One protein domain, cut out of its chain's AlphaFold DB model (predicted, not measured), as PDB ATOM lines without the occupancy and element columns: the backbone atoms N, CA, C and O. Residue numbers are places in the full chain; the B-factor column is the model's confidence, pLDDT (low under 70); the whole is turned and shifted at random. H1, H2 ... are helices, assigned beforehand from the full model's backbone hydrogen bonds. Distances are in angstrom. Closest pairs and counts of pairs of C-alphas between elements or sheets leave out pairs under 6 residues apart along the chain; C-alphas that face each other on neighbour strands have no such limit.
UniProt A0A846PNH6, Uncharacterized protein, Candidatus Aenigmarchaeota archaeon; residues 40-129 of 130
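This is residues 40 to 129 of the 130 residues of an uncharacterized protein of Candidatus Aenigmarchaeota archaeon (UniProt A0A846PNH6). One long helix, H1, makes the length of the body; after it the backbone folds back through H2, turns a corner into H3, which crosses H1 steeply, and then zigzags through H4 and H5, with H3, H4 and H5 going back and forth and H5 near H1. The printed part has 90 residues with five named helices, H1 to H5 in chain order, and no named strand; the class is all helix. It is compact, with a radius of gyration of the C-alphas of 13.2 A, and elongated, spanning 41 by 24 by 19 A.

Start with H1, residues 40 to 66. With residues 61 to 65 alone it touches H2, residues 72 to 81, in a hairpin at a shallow tilt of 27 degrees; the closest C-alphas, of Ile 65 and Glu 72, are 6.2 A apart. H3, residues 83 to 90, meets H2 only through their link. H3 touches residues 47 to 54 of H1 alone, at a steep tilt of 50 degrees, opposite ways; the closest C-alphas are those of Gln 51 and Met 90, 4.6 A apart. Next, H4, residues 94 to 103, touches H3 in a hairpin at 23 degrees, a shallow tilt, with C-alphas 88 and 97 closest at 5.2 A. H5, residues 112 to 129, touches H4 in a hairpin at a shallow tilt of 24 degrees; C-alphas 98 and 122 come closest, at 6.1 A. H1 and H5 are near each other, while H2 is apart from H4 and H5. In the five helices each O i to N i+4 pair is within hydrogen-bond range.

Find C-alpha 40 at (23.541, 12.571, -14.099); from there H1 runs 39.2 A to C-alpha 66 at (43.537, -6.487, -41.906). H5 runs 25.4 A, ending at C-alpha 129, (29.236, 19.354, -24.242).

The C-alphas farthest apart, of Lys 40 and Gly 68, are 42.2 A apart. The printed part has no cut, no link is long, and no printed residue is under 70 in pLDDT.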
ATOM      1  N   LYS A  40      23.430  14.037 -14.036       95.75
ATOM      2  CA  LYS A  40      23.541  12.571 -14.099       95.75
ATOM      3  C   LYS A  40      23.168  12.055 -15.492       95.75
ATOM      4  O   LYS A  40      23.891  11.227 -16.039       95.75
ATOM      5  N   ASN A  41      22.090  12.566 -16.084       95.88
ATOM      6  CA  ASN A  41      21.695  12.197 -17.444       95.88
ATOM      7  C   ASN A  41      22.750  12.622 -18.473       95.88
ATOM      8  O   ASN A  41      23.116  11.814 -19.323       95.88
ATOM      9  N   LYS A  42      23.331  13.821 -18.332       94.62
ATOM     10  CA  LYS A  42      24.467  14.246 -19.165       94.62
ATOM     11  C   LYS A  42      25.681  13.340 -19.041       94.62
ATOM     12  O   LYS A  42      26.330  13.072 -20.043       94.62
ATOM     13  N   TYR A  43      25.994  12.848 -17.846       94.44
ATOM     14  CA  TYR A  43      27.062  11.863 -17.696       94.44
ATOM     15  C   TYR A  43      26.744  10.556 -18.422       94.44
ATOM     16  O   TYR A  43      27.621  10.040 -19.101       94.44
ATOM     17  N   ASN A  44      25.499  10.073 -18.375       97.25
ATOM     18  CA  ASN A  44      25.102   8.883 -19.134       97.25
ATOM     19  C   ASN A  44      25.237   9.089 -20.654       97.25
ATOM     20  O   ASN A  44      25.723   8.196 -21.345       97.25
ATOM     21  N   GLU A  45      24.838  10.259 -21.171       97.25
ATOM     22  CA  GLU A  45      25.051  10.640 -22.578       97.25
ATOM     23  C   GLU A  45      26.547  10.616 -22.921       97.25
ATOM     24  O   GLU A  45      26.967   9.910 -23.833       97.25
ATOM     25  N   ARG A  46      27.373  11.281 -22.108       97.25
ATOM     26  CA  ARG A  46      28.831  11.336 -22.285       97.25
ATOM     27  C   ARG A  46      29.506   9.971 -22.245       97.25
ATOM     28  O   ARG A  46      30.468   9.757 -22.976       97.25
ATOM     29  N   THR A  47      29.042   9.069 -21.384       98.19
ATOM     30  CA  THR A  47      29.508   7.678 -21.334       98.19
ATOM     31  C   THR A  47      29.200   6.972 -22.650       98.19
ATOM     32  O   THR A  47      30.087   6.342 -23.219       98.19
ATOM     33  N   LYS A  48      27.970   7.102 -23.161       98.38
ATOM     34  CA  LYS A  48      27.577   6.488 -24.433       98.38
ATOM     35  C   LYS A  48      28.426   7.013 -25.592       98.38
ATOM     36  O   LYS A  48      28.934   6.213 -26.371       98.38
ATOM     37  N   ASP A  49      28.631   8.325 -25.666       98.25
ATOM     38  CA  ASP A  49      29.453   8.943 -26.710       98.25
ATOM     39  C   ASP A  49      30.911   8.468 -26.644       98.25
ATOM     40  O   ASP A  49      31.543   8.225 -27.670       98.25
ATOM     41  N   GLY A  50      31.456   8.304 -25.435       98.25
ATOM     42  CA  GLY A  50      32.833   7.848 -25.251       98.25
ATOM     43  C   GLY A  50      33.021   6.372 -25.592       98.25
ATOM     44  O   GLY A  50      34.048   5.994 -26.156       98.25
ATOM     45  N   GLN A  51      32.016   5.541 -25.304       98.38
ATOM     46  CA  GLN A  51      31.973   4.149 -25.758       98.38
ATOM     47  C   GLN A  51      31.915   4.062 -27.283       98.38
ATOM     48  O   GLN A  51      32.656   3.274 -27.864       98.38
ATOM     49  N   GLU A  52      31.081   4.882 -27.925       98.31
ATOM     50  CA  GLU A  52      30.971   4.921 -29.385       98.31
ATOM     51  C   GLU A  52      32.294   5.338 -30.032       98.31
ATOM     52  O   GLU A  52      32.811   4.625 -30.888       98.31
ATOM     53  N   TYR A  53      32.900   6.428 -29.554       98.06
ATOM     54  CA  TYR A  53      34.212   6.873 -30.023       98.06
ATOM     55  C   TYR A  53      35.266   5.763 -29.923       98.06
ATOM     56  O   TYR A  53      35.977   5.483 -30.888       98.06
ATOM     57  N   TYR A  54      35.351   5.089 -28.772       97.50
ATOM     58  CA  TYR A  54      36.341   4.032 -28.577       97.50
ATOM     59  C   TYR A  54      36.047   2.773 -29.408       97.50
ATOM     60  O   TYR A  54      36.968   2.058 -29.802       97.50
ATOM     61  N   ASN A  55      34.779   2.482 -29.708       97.88
ATOM     62  CA  ASN A  55      34.414   1.408 -30.632       97.88
ATOM     63  C   ASN A  55      34.858   1.721 -32.062       97.88
ATOM     64  O   ASN A  55      35.442   0.847 -32.703       97.88
ATOM     65  N   SER A  56      34.631   2.947 -32.536       97.81
ATOM     66  CA  SER A  56      35.094   3.392 -33.854       97.81
ATOM     67  C   SER A  56      36.614   3.311 -33.953       97.81
ATOM     68  O   SER A  56      37.123   2.625 -34.831       97.81
ATOM     69  N   PHE A  57      37.329   3.859 -32.967       96.56
ATOM     70  CA  PHE A  57      38.791   3.792 -32.904       96.56
ATOM     71  C   PHE A  57      39.330   2.355 -33.004       96.56
ATOM     72  O   PHE A  57      40.237   2.073 -33.781       96.56
ATOM     73  N   ARG A  58      38.759   1.411 -32.241       95.19
ATOM     74  CA  ARG A  58      39.175  -0.002 -32.303       95.19
ATOM     75  C   ARG A  58      38.814  -0.671 -33.625       95.19
ATOM     76  O   ARG A  58      39.514  -1.584 -34.054       95.19
ATOM     77  N   THR A  59      37.720  -0.243 -34.249       97.06
ATOM     78  CA  THR A  59      37.317  -0.736 -35.569       97.06
ATOM     79  C   THR A  59      38.332  -0.302 -36.620       97.06
ATOM     80  O   THR A  59      38.788  -1.147 -37.387       97.06
ATOM     81  N   ASP A  60      38.749   0.964 -36.601       96.31
ATOM     82  CA  ASP A  60      39.773   1.490 -37.508       96.31
ATOM     83  C   ASP A  60      41.115   0.780 -37.290       96.31
ATOM     84  O   ASP A  60      41.703   0.260 -38.236       96.31
ATOM     85  N   LEU A  61      41.524   0.611 -36.026       95.38
ATOM     86  CA  LEU A  61      42.733  -0.135 -35.672       95.38
ATOM     87  C   LEU A  61      42.704  -1.579 -36.202       95.38
ATOM     88  O   LEU A  61      43.703  -2.088 -36.709       95.38
ATOM     89  N   TYR A  62      41.555  -2.253 -36.112       95.81
ATOM     90  CA  TYR A  62      41.389  -3.602 -36.651       95.81
ATOM     91  C   TYR A  62      41.461  -3.631 -38.184       95.81
ATOM     92  O   TYR A  62      42.063  -4.542 -38.755       95.81
ATOM     93  N   LEU A  63      40.885  -2.636 -38.865       97.62
ATOM     94  CA  LEU A  63      40.992  -2.513 -40.319       97.62
ATOM     95  C   LEU A  63      42.444  -2.296 -40.763       97.62
ATOM     96  O   LEU A  63      42.862  -2.888 -41.759       97.62
ATOM     97  N   ASP A  64      43.235  -1.536 -40.006       96.81
ATOM     98  CA  ASP A  64      44.659  -1.341 -40.289       96.81
ATOM     99  C   ASP A  64      45.465  -2.642 -40.171       96.81
ATOM    100  O   ASP A  64      46.362  -2.881 -40.985       96.81
ATOM    101  N   ILE A  65      45.112  -3.521 -39.223       96.44
ATOM    102  CA  ILE A  65      45.682  -4.876 -39.127       96.44
ATOM    103  C   ILE A  65      45.313  -5.696 -40.368       96.44
ATOM    104  O   ILE A  65      46.186  -6.290 -41.001       96.44
ATOM    105  N   VAL A  66      44.028  -5.722 -40.743       97.38
ATOM    106  CA  VAL A  66      43.537  -6.487 -41.906       97.38
ATOM    107  C   VAL A  66      44.205  -6.024 -43.204       97.38
ATOM    108  O   VAL A  66      44.533  -6.846 -44.060       97.38
ATOM    109  N   ASN A  67      44.454  -4.721 -43.334       96.94
ATOM    110  CA  ASN A  67      45.134  -4.122 -44.481       96.94
ATOM    111  C   ASN A  67      46.667  -4.266 -44.431       96.94
ATOM    112  O   ASN A  67      47.344  -3.870 -45.380       96.94
ATOM    113  N   GLY A  68      47.227  -4.810 -43.344       95.19
ATOM    114  CA  GLY A  68      48.669  -4.969 -43.149       95.19
ATOM    115  C   GLY A  68      49.427  -3.657 -42.920       95.19
ATOM    116  O   GLY A  68      50.639  -3.623 -43.118       95.19
ATOM    117  N   SER A  69      48.728  -2.581 -42.536       96.50
ATOM    118  CA  SER A  69      49.336  -1.273 -42.242       96.50
ATOM    119  C   SER A  69      50.013  -1.252 -40.871       96.50
ATOM    120  O   SER A  69      51.042  -0.599 -40.704       96.50
ATOM    121  N   ILE A  70      49.476  -2.010 -39.914       95.94
ATOM    122  CA  ILE A  70      50.080  -2.251 -38.598       95.94
ATOM    123  C   ILE A  70      50.041  -3.744 -38.267       95.94
ATOM    124  O   ILE A  70      49.276  -4.506 -38.860       95.94
ATOM    125  N   THR A  71      50.850  -4.177 -37.301       97.38
ATOM    126  CA  THR A  71      50.800  -5.559 -36.806       97.38
ATOM    127  C   THR A  71      49.827  -5.704 -35.633       97.38
ATOM    128  O   THR A  71      49.561  -4.749 -34.904       97.38
ATOM    129  N   GLU A  72      49.350  -6.928 -35.381       96.62
ATOM    130  CA  GLU A  72      48.557  -7.243 -34.178       96.62
ATOM    131  C   GLU A  72      49.304  -6.897 -32.881       96.62
ATOM    132  O   GLU A  72      48.701  -6.469 -31.899       96.62
ATOM    133  N   THR A  73      50.632  -7.063 -32.874       97.31
ATOM    134  CA  THR A  73      51.465  -6.730 -31.712       97.31
ATOM    135  C   THR A  73      51.497  -5.225 -31.469       97.31
ATOM    136  O   THR A  73      51.355  -4.803 -30.323       97.31
ATOM    137  N   ASP A  74      51.626  -4.415 -32.521       96.88
ATOM    138  CA  ASP A  74      51.609  -2.956 -32.389       96.88
ATOM    139  C   ASP A  74      50.249  -2.452 -31.902       96.88
ATOM    140  O   ASP A  74      50.191  -1.632 -30.986       96.88
ATOM    141  N   ALA A  75      49.158  -2.994 -32.452       96.69
ATOM    142  CA  ALA A  75      47.802  -2.674 -32.018       96.69
ATOM    143  C   ALA A  75      47.580  -3.012 -30.534       96.69
ATOM    144  O   ALA A  75      47.092  -2.184 -29.769       96.69
ATOM    145  N   PHE A  76      48.016  -4.194 -30.093       96.75
ATOM    146  CA  PHE A  76      47.930  -4.598 -28.690       96.75
ATOM    147  C   PHE A  76      48.747  -3.693 -27.755       96.75
ATOM    148  O   PHE A  76      48.281  -3.322 -26.675       96.75
ATOM    149  N   LEU A  77      49.968  -3.324 -28.156       97.88
ATOM    150  CA  LEU A  77      50.811  -2.405 -27.386       97.88
ATOM    151  C   LEU A  77      50.188  -1.008 -27.307       97.88
ATOM    152  O   LEU A  77      50.222  -0.396 -26.239       97.88
ATOM    153  N   LEU A  78      49.578  -0.530 -28.397       98.12
ATOM    154  CA  LEU A  78      48.829   0.721 -28.417       98.12
ATOM    155  C   LEU A  78      47.658   0.678 -27.435       98.12
ATOM    156  O   LEU A  78      47.564   1.550 -26.578       98.12
ATOM    157  N   GLU A  79      46.798  -0.339 -27.517       97.19
ATOM    158  CA  GLU A  79      45.627  -0.471 -26.643       97.19
ATOM    159  C   GLU A  79      46.009  -0.520 -25.159       97.19
ATOM    160  O   GLU A  79      45.343   0.105 -24.330       97.19
ATOM    161  N   GLN A  80      47.101  -1.209 -24.816       98.00
ATOM    162  CA  GLN A  80      47.638  -1.173 -23.457       98.00
ATOM    163  C   GLN A  80      48.119   0.221 -23.063       98.00
ATOM    164  O   GLN A  80      47.822   0.684 -21.960       98.00
ATOM    165  N   HIS A  81      48.851   0.888 -23.954       98.44
ATOM    166  CA  HIS A  81      49.427   2.205 -23.705       98.44
ATOM    167  C   HIS A  81      48.350   3.271 -23.468       98.44
ATOM    168  O   HIS A  81      48.460   4.070 -22.539       98.44
ATOM    169  N   ILE A  82      47.262   3.240 -24.242       98.06
ATOM    170  CA  ILE A  82      46.151   4.195 -24.122       98.06
ATOM    171  C   ILE A  82      45.045   3.730 -23.164       98.06
ATOM    172  O   ILE A  82      44.002   4.376 -23.078       98.06
ATOM    173  N   LYS A  83      45.234   2.633 -22.420       98.06
ATOM    174  CA  LYS A  83      44.168   2.025 -21.608       98.06
ATOM    175  C   LYS A  83      43.497   2.999 -20.633       98.06
ATOM    176  O   LYS A  83      42.278   3.017 -20.502       98.06
ATOM    177  N   GLN A  84      44.277   3.813 -19.924       98.44
ATOM    178  CA  GLN A  84      43.699   4.776 -18.980       98.44
ATOM    179  C   GLN A  84      42.880   5.853 -19.707       98.44
ATOM    180  O   GLN A  84      41.846   6.297 -19.207       98.44
ATOM    181  N   LEU A  85      43.337   6.271 -20.889       98.56
ATOM    182  CA  LEU A  85      42.615   7.219 -21.725       98.56
ATOM    183  C   LEU A  85      41.279   6.625 -22.182       98.56
ATOM    184  O   LEU A  85      40.245   7.273 -22.020       98.56
ATOM    185  N   SER A  86      41.282   5.386 -22.679       97.88
ATOM    186  CA  SER A  86      40.053   4.715 -23.106       97.88
ATOM    187  C   SER A  86      39.084   4.491 -21.945       97.88
ATOM    188  O   SER A  86      37.895   4.761 -22.099       97.88
ATOM    189  N   ASP A  87      39.564   4.109 -20.759       98.50
ATOM    190  CA  ASP A  87      38.726   3.968 -19.560       98.50
ATOM    191  C   ASP A  87      38.045   5.300 -19.182       98.50
ATOM    192  O   ASP A  87      36.849   5.330 -18.874       98.50
ATOM    193  N   ASN A  88      38.769   6.422 -19.249       98.44
ATOM    194  CA  ASN A  88      38.203   7.747 -18.985       98.44
ATOM    195  C   ASN A  88      37.125   8.127 -20.011       98.44
ATOM    196  O   ASN A  88      36.070   8.632 -19.628       98.44
ATOM    197  N   LEU A  89      37.361   7.858 -21.297       98.19
ATOM    198  CA  LEU A  89      36.388   8.116 -22.361       98.19
ATOM    199  C   LEU A  89      35.133   7.257 -22.174       98.19
ATOM    200  O   LEU A  89      34.030   7.791 -22.069       98.19
ATOM    201  N   MET A  90      35.295   5.943 -22.013       97.62
ATOM    202  CA  MET A  90      34.190   4.991 -21.840       97.62
ATOM    203  C   MET A  90      33.351   5.235 -20.580       97.62
ATOM    204  O   MET A  90      32.217   4.765 -20.498       97.62
ATOM    205  N   THR A  91      33.885   5.952 -19.588       97.00
ATOM    206  CA  THR A  91      33.164   6.335 -18.363       97.00
ATOM    207  C   THR A  91      32.615   7.764 -18.406       97.00
ATOM    208  O   THR A  91      31.983   8.205 -17.450       97.00
ATOM    209  N   GLY A  92      32.774   8.483 -19.524       97.19
ATOM    210  CA  GLY A  92      32.273   9.850 -19.706       97.19
ATOM    211  C   GLY A  92      33.101  10.925 -18.991       97.19
ATOM    212  O   GLY A  92      32.647  12.061 -18.833       97.19
ATOM    213  N   ASN A  93      34.320  10.599 -18.560       97.50
ATOM    214  CA  ASN A  93      35.243  11.498 -17.869       97.50
ATOM    215  C   ASN A  93      36.106  12.290 -18.864       97.50
ATOM    216  O   ASN A  93      37.333  12.250 -18.809       97.50
ATOM    217  N   TRP A  94      35.472  13.033 -19.776       98.00
ATOM    218  CA  TRP A  94      36.155  13.698 -20.896       98.00
ATOM    219  C   TRP A  94      37.204  14.731 -20.472       98.00
ATOM    220  O   TRP A  94      38.288  14.762 -21.041       98.00
ATOM    221  N   LEU A  95      36.942  15.529 -19.430       97.25
ATOM    222  CA  LEU A  95      37.941  16.467 -18.887       97.25
ATOM    223  C   LEU A  95      39.176  15.740 -18.330       97.25
ATOM    224  O   LEU A  95      40.305  16.217 -18.451       97.25
ATOM    225  N   THR A  96      38.981  14.571 -17.718       98.19
ATOM    226  CA  THR A  96      40.093  13.735 -17.254       98.19
ATOM    227  C   THR A  96      40.813  13.109 -18.444       98.19
ATOM    228  O   THR A  96      42.035  13.163 -18.482       98.19
ATOM    229  N   ALA A  97      40.079  12.604 -19.442       98.62
ATOM    230  CA  ALA A  97      40.633  12.075 -20.688       98.62
ATOM    231  C   ALA A  97      41.511  13.107 -21.413       98.62
ATOM    232  O   ALA A  97      42.613  12.769 -21.834       98.62
ATOM    233  N   GLN A  98      41.078  14.371 -21.474       98.56
ATOM    234  CA  GLN A  98      41.850  15.487 -22.027       98.56
ATOM    235  C   GLN A  98      43.224  15.593 -21.363       98.56
ATOM    236  O   GLN A  98      44.251  15.537 -22.032       98.56
ATOM    237  N   ASN A  99      43.244  15.678 -20.032       98.44
ATOM    238  CA  ASN A  99      44.488  15.753 -19.276       98.44
ATOM    239  C   ASN A  99      45.323  14.472 -19.426       98.44
ATOM    240  O   ASN A  99      46.545  14.550 -19.530       98.44
ATOM    241  N   THR A 100      44.691  13.295 -19.454       98.69
ATOM    242  CA  THR A 100      45.387  12.022 -19.675       98.69
ATOM    243  C   THR A 100      46.103  12.021 -21.021       98.69
ATOM    244  O   THR A 100      47.297  11.754 -21.047       98.69
ATOM    245  N   ASN A 101      45.422  12.376 -22.112       98.56
ATOM    246  CA  ASN A 101      46.004  12.382 -23.452       98.56
ATOM    247  C   ASN A 101      47.135  13.416 -23.585       98.56
ATOM    248  O   ASN A 101      48.226  13.078 -24.045       98.56
ATOM    249  N   GLN A 102      46.927  14.643 -23.084       98.12
ATOM    250  CA  GLN A 102      47.947  15.702 -23.077       98.12
ATOM    251  C   GLN A 102      49.249  15.255 -22.401       98.12
ATOM    252  O   GLN A 102      50.337  15.519 -22.917       98.12
ATOM    253  N   ASN A 103      49.148  14.533 -21.283       98.19
ATOM    254  CA  ASN A 103      50.305  14.089 -20.504       98.19
ATOM    255  C   ASN A 103      50.834  12.702 -20.906       98.19
ATOM    256  O   ASN A 103      51.919  12.322 -20.465       98.19
ATOM    257  N   LEU A 104      50.113  11.946 -21.741       98.19
ATOM    258  CA  LEU A 104      50.545  10.625 -22.189       98.19
ATOM    259  C   LEU A 104      51.787  10.755 -23.078       98.19
ATOM    260  O   LEU A 104      51.789  11.502 -24.061       98.19
ATOM    261  N   THR A 105      52.859  10.046 -22.731       98.38
ATOM    262  CA  THR A 105      54.097  10.041 -23.519       98.38
ATOM    263  C   THR A 105      53.908   9.258 -24.814       98.38
ATOM    264  O   THR A 105      53.116   8.321 -24.864       98.38
ATOM    265  N   LEU A 106      54.655   9.614 -25.856       98.44
ATOM    266  CA  LEU A 106      54.646   8.874 -27.120       98.44
ATOM    267  C   LEU A 106      55.265   7.481 -26.931       98.44
ATOM    268  O   LEU A 106      56.207   7.333 -26.148       98.44
ATOM    269  N   SER A 107      54.732   6.464 -27.611       97.81
ATOM    270  CA  SER A 107      55.220   5.082 -27.504       97.81
ATOM    271  C   SER A 107      54.718   4.209 -28.653       97.81
ATOM    272  O   SER A 107      53.520   4.172 -28.927       97.81
ATOM    273  N   GLY A 108      55.614   3.456 -29.296       95.88
ATOM    274  CA  GLY A 108      55.249   2.576 -30.410       95.88
ATOM    275  C   GLY A 108      54.575   3.353 -31.545       95.88
ATOM    276  O   GLY A 108      55.108   4.363 -31.998       95.88
ATOM    277  N   ILE A 109      53.396   2.889 -31.967       97.06
ATOM    278  CA  ILE A 109      52.573   3.544 -32.998       97.06
ATOM    279  C   ILE A 109      51.740   4.724 -32.465       97.06
ATOM    280  O   ILE A 109      51.115   5.431 -33.249       97.06
ATOM    281  N   TYR A 110      51.740   4.967 -31.150       98.31
ATOM    282  CA  TYR A 110      51.178   6.182 -30.566       98.31
ATOM    283  C   TYR A 110      52.166   7.342 -30.741       98.31
ATOM    284  O   TYR A 110      52.981   7.639 -29.855       98.31
ATOM    285  N   ASP A 111      52.129   7.955 -31.920       98.00
ATOM    286  CA  ASP A 111      52.965   9.089 -32.296       98.00
ATOM    287  C   ASP A 111      52.276  10.443 -32.039       98.00
ATOM    288  O   ASP A 111      51.178  10.529 -31.480       98.00
ATOM    289  N   GLN A 112      52.956  11.534 -32.405       98.31
ATOM    290  CA  GLN A 112      52.425  12.878 -32.186       98.31
ATOM    291  C   GLN A 112      51.175  13.156 -33.035       98.31
ATOM    292  O   GLN A 112      50.283  13.850 -32.561       98.31
ATOM    293  N   ALA A 113      51.087  12.604 -34.249       97.88
ATOM    294  CA  ALA A 113      49.944  12.829 -35.127       97.88
ATOM    295  C   ALA A 113      48.676  12.195 -34.538       97.88
ATOM    296  O   ALA A 113      47.661  12.877 -34.400       97.88
ATOM    297  N   MET A 114      48.764  10.939 -34.091       97.81
ATOM    298  CA  MET A 114      47.660  10.258 -33.411       97.81
ATOM    299  C   MET A 114      47.285  10.966 -32.103       97.81
ATOM    300  O   MET A 114      46.104  11.170 -31.815       97.81
ATOM    301  N   LYS A 115      48.282  11.380 -31.310       98.56
ATOM    302  CA  LYS A 115      48.051  12.138 -30.076       98.56
ATOM    303  C   LYS A 115      47.271  13.426 -30.338       98.56
ATOM    304  O   LYS A 115      46.326  13.711 -29.597       98.56
ATOM    305  N   ASP A 116      47.658  14.185 -31.359       98.62
ATOM    306  CA  ASP A 116      47.028  15.456 -31.721       98.62
ATOM    307  C   ASP A 116      45.609  15.257 -32.264       98.62
ATOM    308  O   ASP A 116      44.708  16.017 -31.910       98.62
ATOM    309  N   GLU A 117      45.377  14.213 -33.062       98.06
ATOM    310  CA  GLU A 117      44.046  13.866 -33.567       98.06
ATOM    311  C   GLU A 117      43.079  13.530 -32.425       98.06
ATOM    312  O   GLU A 117      42.000  14.126 -32.315       98.06
ATOM    313  N   ILE A 118      43.497  12.640 -31.519       98.25
ATOM    314  CA  ILE A 118      42.710  12.269 -30.339       98.25
ATOM    315  C   ILE A 118      42.471  13.499 -29.453       98.25
ATOM    316  O   ILE A 118      41.358  13.713 -28.966       98.25
ATOM    317  N   GLN A 119      43.495  14.338 -29.263       98.56
ATOM    318  CA  GLN A 119      43.380  15.557 -28.468       98.56
ATOM    319  C   GLN A 119      42.341  16.513 -29.055       98.56
ATOM    320  O   GLN A 119      41.465  16.988 -28.334       98.56
ATOM    321  N   ASN A 120      42.409  16.758 -30.363       98.50
ATOM    322  CA  ASN A 120      41.496  17.648 -31.063       98.50
ATOM    323  C   ASN A 120      40.043  17.153 -30.984       98.50
ATOM    324  O   ASN A 120      39.126  17.956 -30.777       98.50
ATOM    325  N   TYR A 121      39.822  15.838 -31.090       98.31
ATOM    326  CA  TYR A 121      38.495  15.252 -30.895       98.31
ATOM    327  C   TYR A 121      37.971  15.516 -29.477       98.31
ATOM    328  O   TYR A 121      36.852  16.009 -29.308       98.31
ATOM    329  N   ILE A 122      38.787  15.242 -28.453       98.44
ATOM    330  CA  ILE A 122      38.420  15.456 -27.046       98.44
ATOM    331  C   ILE A 122      38.125  16.938 -26.769       98.44
ATOM    332  O   ILE A 122      37.113  17.254 -26.140       98.44
ATOM    333  N   ASP A 123      38.960  17.853 -27.262       98.19
ATOM    334  CA  ASP A 123      38.802  19.298 -27.060       98.19
ATOM    335  C   ASP A 123      37.521  19.827 -27.716       98.19
ATOM    336  O   ASP A 123      36.769  20.609 -27.115       98.19
ATOM    337  N   THR A 124      37.230  19.349 -28.928       97.62
ATOM    338  CA  THR A 124      35.993  19.666 -29.649       97.62
ATOM    339  C   THR A 124      34.779  19.133 -28.895       97.62
ATOM    340  O   THR A 124      33.802  19.858 -28.690       97.62
ATOM    341  N   TYR A 125      34.843  17.886 -28.420       97.38
ATOM    342  CA  TYR A 125      33.770  17.288 -27.637       97.38
ATOM    343  C   TYR A 125      33.499  18.088 -26.357       97.38
ATOM    344  O   TYR A 125      32.344  18.397 -26.064       97.38
ATOM    345  N   ILE A 126      34.544  18.470 -25.617       96.19
ATOM    346  CA  ILE A 126      34.415  19.259 -24.388       96.19
ATOM    347  C   ILE A 126      33.769  20.612 -24.679       96.19
ATOM    348  O   ILE A 126      32.782  20.959 -24.036       96.19
ATOM    349  N   THR A 127      34.262  21.334 -25.687       94.31
ATOM    350  CA  THR A 127      33.721  22.642 -26.101       94.31
ATOM    351  C   THR A 127      32.221  22.574 -26.422       94.31
ATOM    352  O   THR A 127      31.455  23.498 -26.132       94.31
ATOM    353  N   ASN A 128      31.774  21.453 -26.988       93.00
ATOM    354  CA  ASN A 128      30.383  21.264 -27.386       93.00
ATOM    355  C   ASN A 128      29.475  20.750 -26.258       93.00
ATOM    356  O   ASN A 128      28.262  20.931 -26.345       93.00
ATOM    357  N   ASN A 129      30.024  20.135 -25.204       92.81
ATOM    358  CA  ASN A 129      29.236  19.354 -24.242       92.81
ATOM    359  C   ASN A 129      29.435  19.723 -22.764       92.81
ATOM    360  O   ASN A 129      28.789  19.108 -21.908       92.81
TER     361      ASN A 129